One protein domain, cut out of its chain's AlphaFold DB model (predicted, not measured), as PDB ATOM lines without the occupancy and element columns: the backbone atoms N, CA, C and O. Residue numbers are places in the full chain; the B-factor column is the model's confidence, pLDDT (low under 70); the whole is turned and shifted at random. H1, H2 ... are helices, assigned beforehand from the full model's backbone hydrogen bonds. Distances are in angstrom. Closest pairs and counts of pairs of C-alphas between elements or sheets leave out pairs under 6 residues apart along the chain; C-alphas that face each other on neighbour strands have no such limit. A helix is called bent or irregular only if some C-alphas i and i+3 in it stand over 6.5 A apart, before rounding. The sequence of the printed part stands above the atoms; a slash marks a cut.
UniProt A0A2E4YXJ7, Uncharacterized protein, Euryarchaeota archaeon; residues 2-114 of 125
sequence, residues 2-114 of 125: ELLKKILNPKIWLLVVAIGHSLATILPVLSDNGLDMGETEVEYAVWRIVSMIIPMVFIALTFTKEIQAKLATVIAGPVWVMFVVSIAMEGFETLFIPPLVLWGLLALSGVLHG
ATOM      1  N   GLU A   2      18.708  60.659 -53.465       89.75
ATOM      2  CA  GLU A   2      19.863  59.818 -53.846       89.75
ATOM      3  C   GLU A   2      20.699  59.296 -52.667       89.75
ATOM      4  O   GLU A   2      20.964  58.100 -52.572       89.75
ATOM      5  N   LEU A   3      21.067  60.168 -51.718       91.88
ATOM      6  CA  LEU A   3      21.845  59.767 -50.536       91.88
ATOM      7  C   LEU A   3      21.124  58.694 -49.707       91.88
ATOM      8  O   LEU A   3      21.741  57.720 -49.285       91.88
ATOM      9  N   LEU A   4      19.811  58.855 -49.515       91.75
ATOM     10  CA  LEU A   4      18.986  57.909 -48.770       91.75
ATOM     11  C   LEU A   4      18.965  56.537 -49.452       91.75
ATOM     12  O   LEU A   4      19.186  55.536 -48.784       91.75
ATOM     13  N   LYS A   5      18.772  56.490 -50.778       91.06
ATOM     14  CA  LYS A   5      18.818  55.239 -51.553       91.06
ATOM     15  C   LYS A   5      20.191  54.569 -51.493       91.06
ATOM     16  O   LYS A   5      20.280  53.354 -51.362       91.06
ATOM     17  N   LYS A   6      21.266  55.360 -51.519       94.19
ATOM     18  CA  LYS A   6      22.632  54.846 -51.380       94.19
ATOM     19  C   LYS A   6      22.875  54.209 -50.007       94.19
ATOM     20  O   LYS A   6      23.478  53.142 -49.947       94.19
ATOM     21  N   ILE A   7      22.416  54.849 -48.928       95.94
ATOM     22  CA  ILE A   7      22.525  54.317 -47.558       95.94
ATOM     23  C   ILE A   7      21.634  53.082 -47.392       95.94
ATOM     24  O   ILE A   7      22.067  52.070 -46.850       95.94
ATOM     25  N   LEU A   8      20.400  53.141 -47.885       96.62
ATOM     26  CA  LEU A   8      19.407  52.072 -47.805       96.62
ATOM     27  C   LEU A   8      19.510  51.105 -48.984       96.62
ATOM     28  O   LEU A   8      18.515  50.778 -49.621       96.62
ATOM     29  N   ASN A   9      20.721  50.636 -49.273       97.19
ATOM     30  CA  ASN A   9      20.946  49.635 -50.305       97.19
ATOM     31  C   ASN A   9      20.510  48.234 -49.811       97.19
ATOM     32  O   ASN A   9      21.066  47.766 -48.811       97.19
ATOM     33  N   PRO A  10      19.596  47.527 -50.508       97.62
ATOM     34  CA  PRO A  10      19.087  46.228 -50.059       97.62
ATOM     35  C   PRO A  10      20.175  45.184 -49.815       97.62
ATOM     36  O   PRO A  10      20.134  44.476 -48.815       97.62
ATOM     37  N   LYS A  11      21.191  45.115 -50.684       97.88
ATOM     38  CA  LYS A  11      22.306  44.173 -50.532       97.88
ATOM     39  C   LYS A  11      23.083  44.427 -49.246       97.88
ATOM     40  O   LYS A  11      23.400  43.483 -48.531       97.88
ATOM     41  N   ILE A  12      23.384  45.694 -48.956       97.56
ATOM     42  CA  ILE A  12      24.127  46.074 -47.750       97.56
ATOM     43  C   ILE A  12      23.316  45.704 -46.509       97.56
ATOM     44  O   ILE A  12      23.841  45.033 -45.626       97.56
ATOM     45  N   TRP A  13      22.037  46.074 -46.459       97.94
ATOM     46  CA  TRP A  13      21.204  45.799 -45.287       97.94
ATOM     47  C   TRP A  13      20.920  44.309 -45.089       97.94
ATOM     48  O   TRP A  13      20.943  43.855 -43.950       97.94
ATOM     49  N   LEU A  14      20.744  43.523 -46.159       98.19
ATOM     50  CA  LEU A  14      20.628  42.063 -46.054       98.19
ATOM     51  C   LEU A  14      21.854  41.462 -45.357       98.19
ATOM     52  O   LEU A  14      21.711  40.640 -44.456       98.19
ATOM     53  N   LEU A  15      23.053  41.907 -45.740       97.94
ATOM     54  CA  LEU A  15      24.302  41.430 -45.150       97.94
ATOM     55  C   LEU A  15      24.496  41.934 -43.718       97.94
ATOM     56  O   LEU A  15      24.899  41.156 -42.860       97.94
ATOM     57  N   VAL A  16      24.180  43.200 -43.430       97.44
ATOM     58  CA  VAL A  16      24.274  43.764 -42.073       97.44
ATOM     59  C   VAL A  16      23.381  42.991 -41.100       97.44
ATOM     60  O   VAL A  16      23.850  42.589 -40.036       97.44
ATOM     61  N   VAL A  17      22.122  42.729 -41.466       96.81
ATOM     62  CA  VAL A  17      21.200  41.974 -40.605       96.81
ATOM     63  C   VAL A  17      21.634  40.510 -40.479       96.81
ATOM     64  O   VAL A  17      21.647  39.977 -39.369       96.81
ATOM     65  N   ALA A  18      22.074  39.874 -41.571       96.38
ATOM     66  CA  ALA A  18      22.597  38.507 -41.527       96.38
ATOM     67  C   ALA A  18      23.823  38.377 -40.607       96.38
ATOM     68  O   ALA A  18      23.907  37.430 -39.824       96.38
ATOM     69  N   ILE A  19      24.750  39.339 -40.650       95.31
ATOM     70  CA  ILE A  19      25.919  39.385 -39.761       95.31
ATOM     71  C   ILE A  19      25.476  39.600 -38.314       95.31
ATOM     72  O   ILE A  19      25.922  38.865 -37.436       95.31
ATOM     73  N   GLY A  20      24.571  40.549 -38.057       92.50
ATOM     74  CA  GLY A  20      24.051  40.805 -36.712       92.50
ATOM     75  C   GLY A  20      23.437  39.555 -36.078       92.50
ATOM     76  O   GLY A  20      23.746  39.219 -34.936       92.50
ATOM     77  N   HIS A  21      22.643  38.803 -36.845       91.06
ATOM     78  CA  HIS A  21      22.083  37.539 -36.373       91.06
ATOM     79  C   HIS A  21      23.113  36.419 -36.263       91.06
ATOM     80  O   HIS A  21      23.016  35.632 -35.331       91.06
ATOM     81  N   SER A  22      24.110  36.360 -37.150       91.62
ATOM     82  CA  SER A  22      25.212  35.394 -37.029       91.62
ATOM     83  C   SER A  22      25.994  35.606 -35.735       91.62
ATOM     84  O   SER A  22      26.276  34.643 -35.026       91.62
ATOM     85  N   LEU A  23      26.283  36.865 -35.387       89.62
ATOM     86  CA  LEU A  23      26.932  37.221 -34.126       89.62
ATOM     87  C   LEU A  23      26.057  36.840 -32.928       89.62
ATOM     88  O   LEU A  23      26.544  36.203 -32.000       89.62
ATOM     89  N   ALA A  24      24.759  37.149 -32.977       85.25
ATOM     90  CA  ALA A  24      23.823  36.762 -31.924       85.25
ATOM     91  C   ALA A  24      23.711  35.234 -31.743       85.25
ATOM     92  O   ALA A  24      23.432  34.783 -30.639       85.25
ATOM     93  N   THR A  25      23.933  34.447 -32.802       84.81
ATOM     94  CA  THR A  25      23.974  32.979 -32.725       84.81
ATOM     95  C   THR A  25      25.287  32.460 -32.149       84.81
ATOM     96  O   THR A  25      25.278  31.541 -31.339       84.81
ATOM     97  N   ILE A  26      26.426  32.998 -32.594       83.38
ATOM     98  CA  ILE A  26      27.736  32.402 -32.304       83.38
ATOM     99  C   ILE A  26      28.324  32.867 -30.971       83.38
ATOM    100  O   ILE A  26      29.045  32.110 -30.333       83.38
ATOM    101  N   LEU A  27      28.017  34.088 -30.522       84.94
ATOM    102  CA  LEU A  27      28.573  34.627 -29.278       84.94
ATOM    103  C   LEU A  27      28.199  33.798 -28.034       84.94
ATOM    104  O   LEU A  27      29.098  33.552 -27.233       84.94
ATOM    105  N   PRO A  28      26.953  33.310 -27.863       81.38
ATOM    106  CA  PRO A  28      26.618  32.408 -26.759       81.38
ATOM    107  C   PRO A  28      27.396  31.087 -26.812       81.38
ATOM    108  O   PRO A  28      27.925  30.648 -25.794       81.38
ATOM    109  N   VAL A  29      27.546  30.508 -28.010       77.44
ATOM    110  CA  VAL A  29      28.302  29.261 -28.237       77.44
ATOM    111  C   VAL A  29      29.788  29.428 -27.910       77.44
ATOM    112  O   VAL A  29      30.433  28.491 -27.457       77.44
ATOM    113  N   LEU A  30      30.341  30.622 -28.129       81.62
ATOM    114  CA  LEU A  30      31.735  30.946 -27.813       81.62
ATOM    115  C   LEU A  30      31.941  31.433 -26.370       81.62
ATOM    116  O   LEU A  30      33.070  31.760 -26.007       81.62
ATOM    117  N   SER A  31      30.881  31.528 -25.564       82.94
ATOM    118  CA  SER A  31      30.986  31.912 -24.154       82.94
ATOM    119  C   SER A  31      31.458  30.742 -23.286       82.94
ATOM    120  O   SER A  31      31.390  29.586 -23.702       82.94
ATOM    121  N   ASP A  32      31.869  31.029 -22.049       77.75
ATOM    122  CA  ASP A  32      32.310  30.007 -21.084       77.75
ATOM    123  C   ASP A  32      31.240  28.927 -20.813       77.75
ATOM    124  O   ASP A  32      31.574  27.812 -20.426       77.75
ATOM    125  N   ASN A  33      29.966  29.232 -21.084       73.50
ATOM    126  CA  ASN A  33      28.834  28.315 -20.929       73.50
ATOM    127  C   ASN A  33      28.456  27.581 -22.231       73.50
ATOM    128  O   ASN A  33      27.470  26.850 -22.262       73.50
ATOM    129  N   GLY A  34      29.201  27.781 -23.324       68.38
ATOM    130  CA  GLY A  34      28.861  27.267 -24.654       68.38
ATOM    131  C   GLY A  34      28.849  25.737 -24.760       68.38
ATOM    132  O   GLY A  34      28.093  25.178 -25.551       68.38
ATOM    133  N   LEU A  35      29.658  25.054 -23.941       68.12
ATOM    134  CA  LEU A  35      29.722  23.586 -23.887       68.12
ATOM    135  C   LEU A  35      28.595  22.957 -23.054       68.12
ATOM    136  O   LEU A  35      28.314  21.775 -23.231       68.12
ATOM    137  N   ASP A  36      27.933  23.749 -22.207       76.25
ATOM    138  CA  ASP A  36      26.809  23.333 -21.358       76.25
ATOM    139  C   ASP A  36      25.456  23.803 -21.926       76.25
ATOM    140  O   ASP A  36      24.435  23.809 -21.234       76.25
ATOM    141  N   MET A  37      25.425  24.218 -23.198       73.44
ATOM    142  CA  MET A  37      24.189  24.623 -23.862       73.44
ATOM    143  C   MET A  37      23.241  23.428 -23.992       73.44
ATOM    144  O   MET A  37      23.599  22.378 -24.525       73.44
ATOM    145  N   GLY A  38      22.003  23.603 -23.526       78.31
ATOM    146  CA  GLY A  38      20.958  22.597 -23.696       78.31
ATOM    147  C   GLY A  38      20.632  22.357 -25.175       78.31
ATOM    148  O   GLY A  38      20.777  23.253 -26.007       78.31
ATOM    149  N   GLU A  39      20.139  21.162 -25.503       80.06
ATOM    150  CA  GLU A  39      19.816  20.757 -26.884       80.06
ATOM    151  C   GLU A  39      18.920  21.777 -27.609       80.06
ATOM    152  O   GLU A  39      19.164  22.116 -28.765       80.06
ATOM    153  N   THR A  40      17.949  22.363 -26.903       80.25
ATOM    154  CA  THR A  40      17.031  23.374 -27.446       80.25
ATOM    155  C   THR A  40      17.744  24.656 -27.904       80.25
ATOM    156  O   THR A  40      17.367  25.253 -28.910       80.25
ATOM    157  N   GLU A  41      18.797  25.090 -27.207       80.00
ATOM    158  CA  GLU A  41      19.583  26.269 -27.599       80.00
ATOM    159  C   GLU A  41      20.334  26.018 -28.916       80.00
ATOM    160  O   GLU A  41      20.367  26.871 -29.809       80.00
ATOM    161  N   VAL A  42      20.888  24.810 -29.070       81.06
ATOM    162  CA  VAL A  42      21.558  24.374 -30.302       81.06
ATOM    163  C   VAL A  42      20.559  24.290 -31.458       81.06
ATOM    164  O   VAL A  42      20.843  24.777 -32.555       81.06
ATOM    165  N   GLU A  43      19.365  23.746 -31.223       84.88
ATOM    166  CA  GLU A  43      18.290  23.706 -32.219       84.88
ATOM    167  C   GLU A  43      17.887  25.110 -32.688       84.88
ATOM    168  O   GLU A  43      17.796  25.353 -33.896       84.88
ATOM    169  N   TYR A  44      17.718  26.068 -31.768       84.81
ATOM    170  CA  TYR A  44      17.413  27.457 -32.124       84.81
ATOM    171  C   TYR A  44      18.535  28.121 -32.929       84.81
ATOM    172  O   TYR A  44      18.255  28.880 -33.866       84.81
ATOM    173  N   ALA A  45      19.795  27.836 -32.597       85.38
ATOM    174  CA  ALA A  45      20.947  28.326 -33.343       85.38
ATOM    175  C   ALA A  45      20.945  27.802 -34.790       85.38
ATOM    176  O   ALA A  45      21.057  28.588 -35.739       85.38
ATOM    177  N   VAL A  46      20.743  26.493 -34.970       86.94
ATOM    178  CA  VAL A  46      20.649  25.853 -36.292       86.94
ATOM    179  C   VAL A  46      19.463  26.407 -37.077       86.94
ATOM    180  O   VAL A  46      19.625  26.817 -38.231       86.94
ATOM    181  N   TRP A  47      18.287  26.493 -36.452       88.88
ATOM    182  CA  TRP A  47      17.087  27.043 -37.075       88.88
ATOM    183  C   TRP A  47      17.321  28.471 -37.574       88.88
ATOM    184  O   TRP A  47      16.979  28.784 -38.715       88.88
ATOM    185  N   ARG A  48      17.971  29.329 -36.777       89.19
ATOM    186  CA  ARG A  48      18.272  30.719 -37.158       89.19
ATOM    187  C   ARG A  48      19.244  30.802 -38.336       89.19
ATOM    188  O   ARG A  48      19.078  31.649 -39.216       89.19
ATOM    189  N   ILE A  49      20.245  29.921 -38.384       90.94
ATOM    190  CA  ILE A  49      21.190  29.856 -39.506       90.94
ATOM    191  C   ILE A  49      20.473  29.453 -40.796       90.94
ATOM    192  O   ILE A  49      20.590  30.147 -41.808       90.94
ATOM    193  N   VAL A  50      19.704  28.364 -40.754       92.19
ATOM    194  CA  VAL A  50      19.081  27.767 -41.943       92.19
ATOM    195  C   VAL A  50      17.906  28.595 -42.457       92.19
ATOM    196  O   VAL A  50      17.792  28.806 -43.662       92.19
ATOM    197  N   SER A  51      17.037  29.081 -41.570       88.56
ATOM    198  CA  SER A  51      15.804  29.779 -41.965       88.56
ATOM    199  C   SER A  51      15.990  31.274 -42.219       88.56
ATOM    200  O   SER A  51      15.147  31.886 -42.874       88.56
ATOM    201  N   MET A  52      17.081  31.869 -41.727       88.31
ATOM    202  CA  MET A  52      17.250  33.322 -41.724       88.31
ATOM    203  C   MET A  52      18.567  33.759 -42.363       88.31
ATOM    204  O   MET A  52      18.562  34.447 -43.383       88.31
ATOM    205  N   ILE A  53      19.706  33.334 -41.806       94.62
ATOM    206  CA  ILE A  53      21.025  33.831 -42.227       94.62
ATOM    207  C   ILE A  53      21.347  33.378 -43.657       94.62
ATOM    208  O   ILE A  53      21.675  34.212 -44.503       94.62
ATOM    209  N   ILE A  54      21.209  32.080 -43.955       95.69
ATOM    210  CA  ILE A  54      21.496  31.535 -45.289       95.69
ATOM    211  C   ILE A  54      20.599  32.178 -46.361       95.69
ATOM    212  O   ILE A  54      21.151  32.674 -47.346       95.69
ATOM    213  N   PRO A  55      19.261  32.255 -46.200       95.31
ATOM    214  CA  PRO A  55      18.398  32.927 -47.166       95.31
ATOM    215  C   PRO A  55      18.765  34.393 -47.399       95.31
ATOM    216  O   PRO A  55      18.821  34.823 -48.549       95.31
ATOM    217  N   MET A  56      19.073  35.162 -46.350       96.94
ATOM    218  CA  MET A  56      19.464  36.569 -46.502       96.94
ATOM    219  C   MET A  56      20.756  36.727 -47.303       96.94
ATOM    220  O   MET A  56      20.819  37.554 -48.215       96.94
ATOM    221  N   VAL A  57      21.769  35.909 -47.006       97.94
ATOM    222  CA  VAL A  57      23.038  35.902 -47.746       97.94
ATOM    223  C   VAL A  57      22.816  35.452 -49.189       97.94
ATOM    224  O   VAL A  57      23.300  36.104 -50.114       97.94
ATOM    225  N   PHE A  58      22.034  34.394 -49.407       97.75
ATOM    226  CA  PHE A  58      21.679  33.925 -50.742       97.75
ATOM    227  C   PHE A  58      20.996  35.030 -51.554       97.75
ATOM    228  O   PHE A  58      21.404  35.308 -52.680       97.75
ATOM    229  N   ILE A  59      20.015  35.731 -50.978       97.94
ATOM    230  CA  ILE A  59      19.327  36.830 -51.660       97.94
ATOM    231  C   ILE A  59      20.291  37.985 -51.964       97.94
ATOM    232  O   ILE A  59      20.246  38.568 -53.053       97.94
ATOM    233  N   ALA A  60      21.181  38.311 -51.022       97.56
ATOM    234  CA  ALA A  60      22.168  39.374 -51.176       97.56
ATOM    235  C   ALA A  60      23.165  39.097 -52.316       97.56
ATOM    236  O   ALA A  60      23.581  40.022 -53.023       97.56
ATOM    237  N   LEU A  61      23.570  37.837 -52.488       97.69
ATOM    238  CA  LEU A  61      24.614  37.447 -53.434       97.69
ATOM    239  C   LEU A  61      24.072  37.028 -54.805       97.69
ATOM    240  O   LEU A  61      24.738  37.298 -55.803       97.69
ATOM    241  N   THR A  62      22.882  36.429 -54.866       97.94
ATOM    242  CA  THR A  62      22.328  35.844 -56.097       97.94
ATOM    243  C   THR A  62      21.451  36.819 -56.882       97.94
ATOM    244  O   THR A  62      21.537  36.874 -58.108       97.94
ATOM    245  N   PHE A  63      20.602  37.603 -56.211       97.25
ATOM    246  CA  PHE A  63      19.672  38.511 -56.894       97.25
ATOM    247  C   PHE A  63      20.221  39.933 -56.985       97.25
ATOM    248  O   PHE A  63      21.110  40.340 -56.239       97.25
ATOM    249  N   THR A  64      19.670  40.723 -57.907       93.69
ATOM    250  CA  THR A  64      20.021  42.140 -58.067       93.69
ATOM    251  C   THR A  64      18.783  42.978 -58.377       93.69
ATOM    252  O   THR A  64      17.725  42.444 -58.720       93.69
ATOM    253  N   LYS A  65      18.928  44.305 -58.268       91.44
ATOM    254  CA  LYS A  65      17.903  45.295 -58.633       91.44
ATOM    255  C   LYS A  65      16.561  45.016 -57.929       91.44
ATOM    256  O   LYS A  65      16.524  44.778 -56.724       91.44
ATOM    257  N   GLU A  66      15.474  45.065 -58.688       93.75
ATOM    258  CA  GLU A  66      14.098  45.022 -58.207       93.75
ATOM    259  C   GLU A  66      13.765  43.726 -57.461       93.75
ATOM    260  O   GLU A  66      13.174  43.774 -56.387       93.75
ATOM    261  N   ILE A  67      14.207  42.572 -57.972       95.69
ATOM    262  CA  ILE A  67      13.932  41.270 -57.342       95.69
ATOM    263  C   ILE A  67      14.557  41.212 -55.946       95.69
ATOM    264  O   ILE A  67      13.892  40.828 -54.986       95.69
ATOM    265  N   GLN A  68      15.809  41.656 -55.805       97.38
ATOM    266  CA  GLN A  68      16.482  41.696 -54.505       97.38
ATOM    267  C   GLN A  68      15.760  42.621 -53.517       97.38
ATOM    268  O   GLN A  68      15.594  42.270 -52.352       97.38
ATOM    269  N   ALA A  69      15.302  43.785 -53.980       97.31
ATOM    270  CA  ALA A  69      14.579  44.747 -53.156       97.31
ATOM    271  C   ALA A  69      13.191  44.241 -52.722       97.31
ATOM    272  O   ALA A  69      12.813  44.369 -51.553       97.31
ATOM    273  N   LYS A  70      12.449  43.607 -53.635       97.12
ATOM    274  CA  LYS A  70      11.159  42.974 -53.334       97.12
ATOM    275  C   LYS A  70      11.329  41.864 -52.301       97.12
ATOM    276  O   LYS A  70      10.629  41.869 -51.293       97.12
ATOM    277  N   LEU A  71      12.310  40.979 -52.488       97.44
ATOM    278  CA  LEU A  71      12.600  39.905 -51.535       97.44
ATOM    279  C   LEU A  71      13.029  40.446 -50.166       97.44
ATOM    280  O   LEU A  71      12.512  39.977 -49.157       97.44
ATOM    281  N   ALA A  72      13.890  41.471 -50.116       97.44
ATOM    282  CA  ALA A  72      14.265  42.132 -48.862       97.44
ATOM    283  C   ALA A  72      13.038  42.667 -48.102       97.44
ATOM    284  O   ALA A  72      12.933  42.489 -46.892       97.44
ATOM    285  N   THR A  73      12.077  43.257 -48.816       97.25
ATOM    286  CA  THR A  73      10.821  43.744 -48.222       97.25
ATOM    287  C   THR A  73       9.958  42.603 -47.702       97.25
ATOM    288  O   THR A  73       9.457  42.678 -46.585       97.25
ATOM    289  N   VAL A  74       9.788  41.546 -48.498       95.81
ATOM    290  CA  VAL A  74       8.911  40.414 -48.166       95.81
ATOM    291  C   VAL A  74       9.413  39.657 -46.941       95.81
ATOM    292  O   VAL A  74       8.597  39.239 -46.127       95.81
ATOM    293  N   ILE A  75      10.730  39.512 -46.769       95.12
ATOM    294  CA  ILE A  75      11.277  38.824 -45.592       95.12
ATOM    295  C   ILE A  75      11.341  39.736 -44.360       95.12
ATOM    296  O   ILE A  75      11.066  39.282 -43.255       95.12
ATOM    297  N   ALA A  76      11.693  41.016 -44.521       96.81
ATOM    298  CA  ALA A  76      11.941  41.902 -43.382       96.81
ATOM    299  C   ALA A  76      10.692  42.638 -42.894       96.81
ATOM    300  O   ALA A  76      10.568  42.909 -41.703       96.81
ATOM    301  N   GLY A  77       9.765  42.959 -43.799       96.81
ATOM    302  CA  GLY A  77       8.547  43.706 -43.495       96.81
ATOM    303  C   GLY A  77       7.680  43.024 -42.435       96.81
ATOM    304  O   GLY A  77       7.413  43.646 -41.407       96.81
ATOM    305  N   PRO A  78       7.287  41.748 -42.615       96.75
ATOM    306  CA  PRO A  78       6.500  41.025 -41.618       96.75
ATOM    307  C   PRO A  78       7.205  40.923 -40.261       96.75
ATOM    308  O   PRO A  78       6.576  41.139 -39.230       96.75
ATOM    309  N   VAL A  79       8.519  40.669 -40.255       94.94
ATOM    310  CA  VAL A  79       9.314  40.589 -39.019       94.94
ATOM    311  C   VAL A  79       9.307  41.923 -38.278       94.94
ATOM    312  O   VAL A  79       9.062  41.958 -37.076       94.94
ATOM    313  N   TRP A  80       9.509  43.032 -38.990       97.25
ATOM    314  CA  TRP A  80       9.449  44.365 -38.398       97.25
ATOM    315  C   TRP A  80       8.063  44.686 -37.821       97.25
ATOM    316  O   TRP A  80       7.970  45.194 -36.704       97.25
ATOM    317  N   VAL A  81       6.987  44.339 -38.540       97.62
ATOM    318  CA  VAL A  81       5.607  44.529 -38.062       97.62
ATOM    319  C   VAL A  81       5.354  43.753 -36.771       97.62
ATOM    320  O   VAL A  81       4.723  44.300 -35.871       97.62
ATOM    321  N   MET A  82       5.878  42.529 -36.631       96.00
ATOM    322  CA  MET A  82       5.741  41.777 -35.378       96.00
ATOM    323  C   MET A  82       6.331  42.541 -34.186       96.00
ATOM    324  O   MET A  82       5.654  42.662 -33.171       96.00
ATOM    325  N   PHE A  83       7.520  43.143 -34.318       94.88
ATOM    326  CA  PHE A  83       8.102  43.959 -33.241       94.88
ATOM    327  C   PHE A  83       7.252  45.188 -32.904       94.88
ATOM    328  O   PHE A  83       7.081  45.511 -31.731       94.88
ATOM    329  N   VAL A  84       6.694  45.864 -33.912       96.06
ATOM    330  CA  VAL A  84       5.795  47.010 -33.694       96.06
ATOM    331  C   VAL A  84       4.541  46.583 -32.928       96.06
ATOM    332  O   VAL A  84       4.131  47.272 -31.996       96.06
ATOM    333  N   VAL A  85       3.949  45.444 -33.293       96.25
ATOM    334  CA  VAL A  85       2.763  44.901 -32.618       96.25
ATOM    335  C   VAL A  85       3.088  44.486 -31.183       96.25
ATOM    336  O   VAL A  85       2.352  44.870 -30.279       96.25
ATOM    337  N   SER A  86       4.204  43.790 -30.947       93.88
ATOM    338  CA  SER A  86       4.650  43.434 -29.592       93.88
ATOM    339  C   SER A  86       4.829  44.672 -28.713       93.88
ATOM    340  O   SER A  86       4.296  44.714 -27.610       93.88
ATOM    341  N   ILE A  87       5.472  45.729 -29.228       95.38
ATOM    342  CA  ILE A  87       5.625  47.001 -28.500       95.38
ATOM    343  C   ILE A  87       4.264  47.632 -28.182       95.38
ATOM    344  O   ILE A  87       4.076  48.186 -27.101       95.38
ATOM    345  N   ALA A  88       3.309  47.567 -29.111       96.00
ATOM    346  CA  ALA A  88       1.976  48.122 -28.902       96.00
ATOM    347  C   ALA A  88       1.169  47.350 -27.843       96.00
ATOM    348  O   ALA A  88       0.353  47.952 -27.150       96.00
ATOM    349  N   MET A  89       1.380  46.035 -27.730       97.06
ATOM    350  CA  MET A  89       0.658  45.166 -26.797       97.06
ATOM    351  C   MET A  89       1.279  45.140 -25.398       97.06
ATOM    352  O   MET A  89       0.554  45.186 -24.407       97.06
ATOM    353  N   GLU A  90       2.604  45.050 -25.320       95.00
ATOM    354  CA  GLU A  90       3.340  44.755 -24.082       95.00
ATOM    355  C   GLU A  90       4.137  45.963 -23.568       95.00
ATOM    356  O   GLU A  90       4.540  45.999 -22.407       95.00
ATOM    357  N   GLY A  91       4.300  46.998 -24.397       94.19
ATOM    358  CA  GLY A  91       5.090  48.184 -24.092       94.19
ATOM    359  C   GLY A  91       6.482  48.154 -24.724       94.19
ATOM    360  O   GLY A  91       6.928  47.175 -25.318       94.19
ATOM    361  N   PHE A  92       7.176  49.288 -24.643       94.12
ATOM    362  CA  PHE A  92       8.501  49.438 -25.232       94.12
ATOM    363  C   PHE A  92       9.600  48.989 -24.268       94.12
ATOM    364  O   PHE A  92       9.753  49.559 -23.187       94.12
ATOM    365  N   GLU A  93      10.431  48.053 -24.717       93.62
ATOM    366  CA  GLU A  93      11.659  47.658 -24.034       93.62
ATOM    367  C   GLU A  93      12.894  48.057 -24.843       93.62
ATOM    368  O   GLU A  93      12.940  47.918 -26.067       93.62
ATOM    369  N   THR A  94      13.950  48.485 -24.150       92.38
ATOM    370  CA  THR A  94      15.232  48.856 -24.775       92.38
ATOM    371  C   THR A  94      15.821  47.716 -25.612       92.38
ATOM    372  O   THR A  94      16.469  47.968 -26.629       92.38
ATOM    373  N   LEU A  95      15.557  46.460 -25.232       89.25
ATOM    374  CA  LEU A  95      16.008  45.274 -25.962       89.25
ATOM    375  C   LEU A  95      15.399  45.172 -27.372       89.25
ATOM    376  O   LEU A  95      16.000  44.561 -28.256       89.25
ATOM    377  N   PHE A  96      14.257  45.817 -27.622       91.12
ATOM    378  CA  PHE A  96      13.643  45.856 -28.947       91.12
ATOM    379  C   PHE A  96      14.291  46.869 -29.892       91.12
ATOM    380  O   PHE A  96      14.061  46.785 -31.097       91.12
ATOM    381  N   ILE A  97      15.140  47.790 -29.414       92.31
ATOM    382  CA  ILE A  97      15.754  48.816 -30.274       92.31
ATOM    383  C   ILE A  97      16.578  48.193 -31.411       92.31
ATOM    384  O   ILE A  97      16.303  48.527 -32.568       92.31
ATOM    385  N   PRO A  98      17.556  47.295 -31.154       91.56
ATOM    386  CA  PRO A  98      18.349  46.722 -32.235       91.56
ATOM    387  C   PRO A  98      17.511  46.008 -33.305       91.56
ATOM    388  O   PRO A  98      17.662  46.366 -34.476       91.56
ATOM    389  N   PRO A  99      16.605  45.059 -32.979       91.44
ATOM    390  CA  PRO A  99      15.807  44.408 -34.010       91.44
ATOM    391  C   PRO A  99      14.856  45.384 -34.712       91.44
ATOM    392  O   PRO A  99      14.757  45.341 -35.936       91.44
ATOM    393  N   LEU A 100      14.218  46.312 -33.993       95.25
ATOM    394  CA  LEU A 100      13.299  47.279 -34.596       95.25
ATOM    395  C   LEU A 100      14.000  48.147 -35.650       95.25
ATOM    396  O   LEU A 100      13.467  48.355 -36.741       95.25
ATOM    397  N   VAL A 101      15.210  48.624 -35.350       95.94
ATOM    398  CA  VAL A 101      16.000  49.445 -36.276       95.94
ATOM    399  C   VAL A 101      16.523  48.607 -37.440       95.94
ATOM    400  O   VAL A 101      16.352  48.990 -38.594       95.94
ATOM    401  N   LEU A 102      17.138  47.455 -37.166       96.19
ATOM    402  CA  LEU A 102      17.772  46.630 -38.196       96.19
ATOM    403  C   LEU A 102      16.756  46.073 -39.203       96.19
ATOM    404  O   LEU A 102      16.946  46.216 -40.414       96.19
ATOM    405  N   TRP A 103      15.652  45.497 -38.720       96.94
ATOM    406  CA  TRP A 103      14.592  44.977 -39.585       96.94
ATOM    407  C   TRP A 103      13.842  46.094 -40.304       96.94
ATOM    408  O   TRP A 103      13.533  45.955 -41.487       96.94
ATOM    409  N   GLY A 104      13.612  47.225 -39.632       97.44
ATOM    410  CA  GLY A 104      12.938  48.377 -40.224       97.44
ATOM    411  C   GLY A 104      13.733  48.989 -41.373       97.44
ATOM    412  O   GLY A 104      13.182  49.234 -42.444       97.44
ATOM    413  N   LEU A 105      15.044  49.180 -41.196       97.88
ATOM    414  CA  LEU A 105      15.913  49.719 -42.245       97.88
ATOM    415  C   LEU A 105      16.075  48.740 -43.411       97.88
ATOM    416  O   LEU A 105      16.075  49.175 -44.563       97.88
ATOM    417  N   LEU A 106      16.127  47.430 -43.149       98.19
ATOM    418  CA  LEU A 106      16.113  46.429 -44.212       98.19
ATOM    419  C   LEU A 106      14.787  46.435 -44.989       98.19
ATOM    420  O   LEU A 106      14.807  46.495 -46.220       98.19
ATOM    421  N   ALA A 107      13.641  46.442 -44.308       97.94
ATOM    422  CA  ALA A 107      12.338  46.521 -44.963       97.94
ATOM    423  C   ALA A 107      12.218  47.804 -45.802       97.94
ATOM    424  O   ALA A 107      11.868  47.752 -46.982       97.94
ATOM    425  N   LEU A 108      12.607  48.949 -45.233       97.44
ATOM    426  CA  LEU A 108      12.607  50.237 -45.922       97.44
ATOM    427  C   LEU A 108      13.556  50.249 -47.130       97.44
ATOM    428  O   LEU A 108      13.207  50.799 -48.174       97.44
ATOM    429  N   SER A 109      14.728  49.614 -47.024       97.44
ATOM    430  CA  SER A 109      15.666  49.477 -48.145       97.44
ATOM    431  C   SER A 109      15.010  48.787 -49.338       97.44
ATOM    432  O   SER A 109      15.134  49.262 -50.470       97.44
ATOM    433  N   GLY A 110      14.243  47.727 -49.084       96.81
ATOM    434  CA  GLY A 110      13.494  47.018 -50.106       96.81
ATOM    435  C   GLY A 110      12.350  47.858 -50.676       96.81
ATOM    436  O   GLY A 110      12.241  47.983 -51.896       96.81
ATOM    437  N   VAL A 111      11.561  48.524 -49.825       96.25
ATOM    438  CA  VAL A 111      10.452  49.388 -50.266       96.25
ATOM    439  C   VAL A 111      10.947  50.484 -51.211       96.25
ATOM    440  O   VAL A 111      10.349  50.710 -52.261       96.25
ATOM    441  N   LEU A 112      12.076  51.124 -50.902       95.12
ATOM    442  CA  LEU A 112      12.623  52.217 -51.711       95.12
ATOM    443  C   LEU A 112      13.180  51.781 -53.076       95.12
ATOM    444  O   LEU A 112      13.280  52.614 -53.982       95.12
ATOM    445  N   HIS A 113      13.556  50.507 -53.226       94.81
ATOM    446  CA  HIS A 113      14.199  49.964 -54.431       94.81
ATOM    447  C   HIS A 113      13.320  48.966 -55.200       94.81
ATOM    448  O   HIS A 113      13.696  48.531 -56.286       94.81
ATOM    449  N   GLY A 114      12.166  48.596 -54.643       89.31
ATOM    450  CA  GLY A 114      11.327  47.500 -55.122       89.31
ATOM    451  C   GLY A 114      10.448  47.815 -56.324       89.31
ATOM    452  O   GLY A 114       9.811  46.890 -56.797       89.31
TER     453      GLY A 114
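AT A GLANCE: This is residues 2 to 114 of the 125 residues of an uncharacterized protein of Euryarchaeota archaeon (UniProt A0A2E4YXJ7). Two helical hairpins, H2 with H3 and H4 with H5, make a V, packed together where H2 begins and H5 ends. The printed part has 113 residues with five named helices, H1 to H5, and no named strand. It is all helix and compact: radius of gyration of the C-alphas 15.3 A, spans 48 by 36 by 21 A.

HOW THE PARTS SIT: H1, residues 2 to 7, only just touches H5, residues 94 to 113, with 3 pairs of C-alphas within 8 A. H3 and H4, each one helix by hydrogen bonds, are bent: C-alphas 51 and 54 are 6.8 A apart, 75 and 78 6.6 A. H2, residues 10 to 29, touches H3a, residues 39 to 51, and H3b, residues 54 to 62; the closest C-alphas are Thr 25 and Ala 45, 5.6 A, and Lys 11 and Ala 60, 4.8 A. H2, H4a, residues 65 to 75, and H5 form a bundle, helices touching one another; Ala 69 and Gly 110 have the closest C-alphas of H4a and H5, 4.0 A. H4b, residues 78 to 90, forms a hairpin with H5.

IN THESE COORDINATES: H2, 29.1 A, begins at C-alpha 10 (19.087, 46.228, -50.059); H5, 29.7 A, ends at C-alpha 113 (14.199, 49.964, -54.431).

THE WHOLE: The printed part has no cut; residues 34 to 35 have pLDDT under 70.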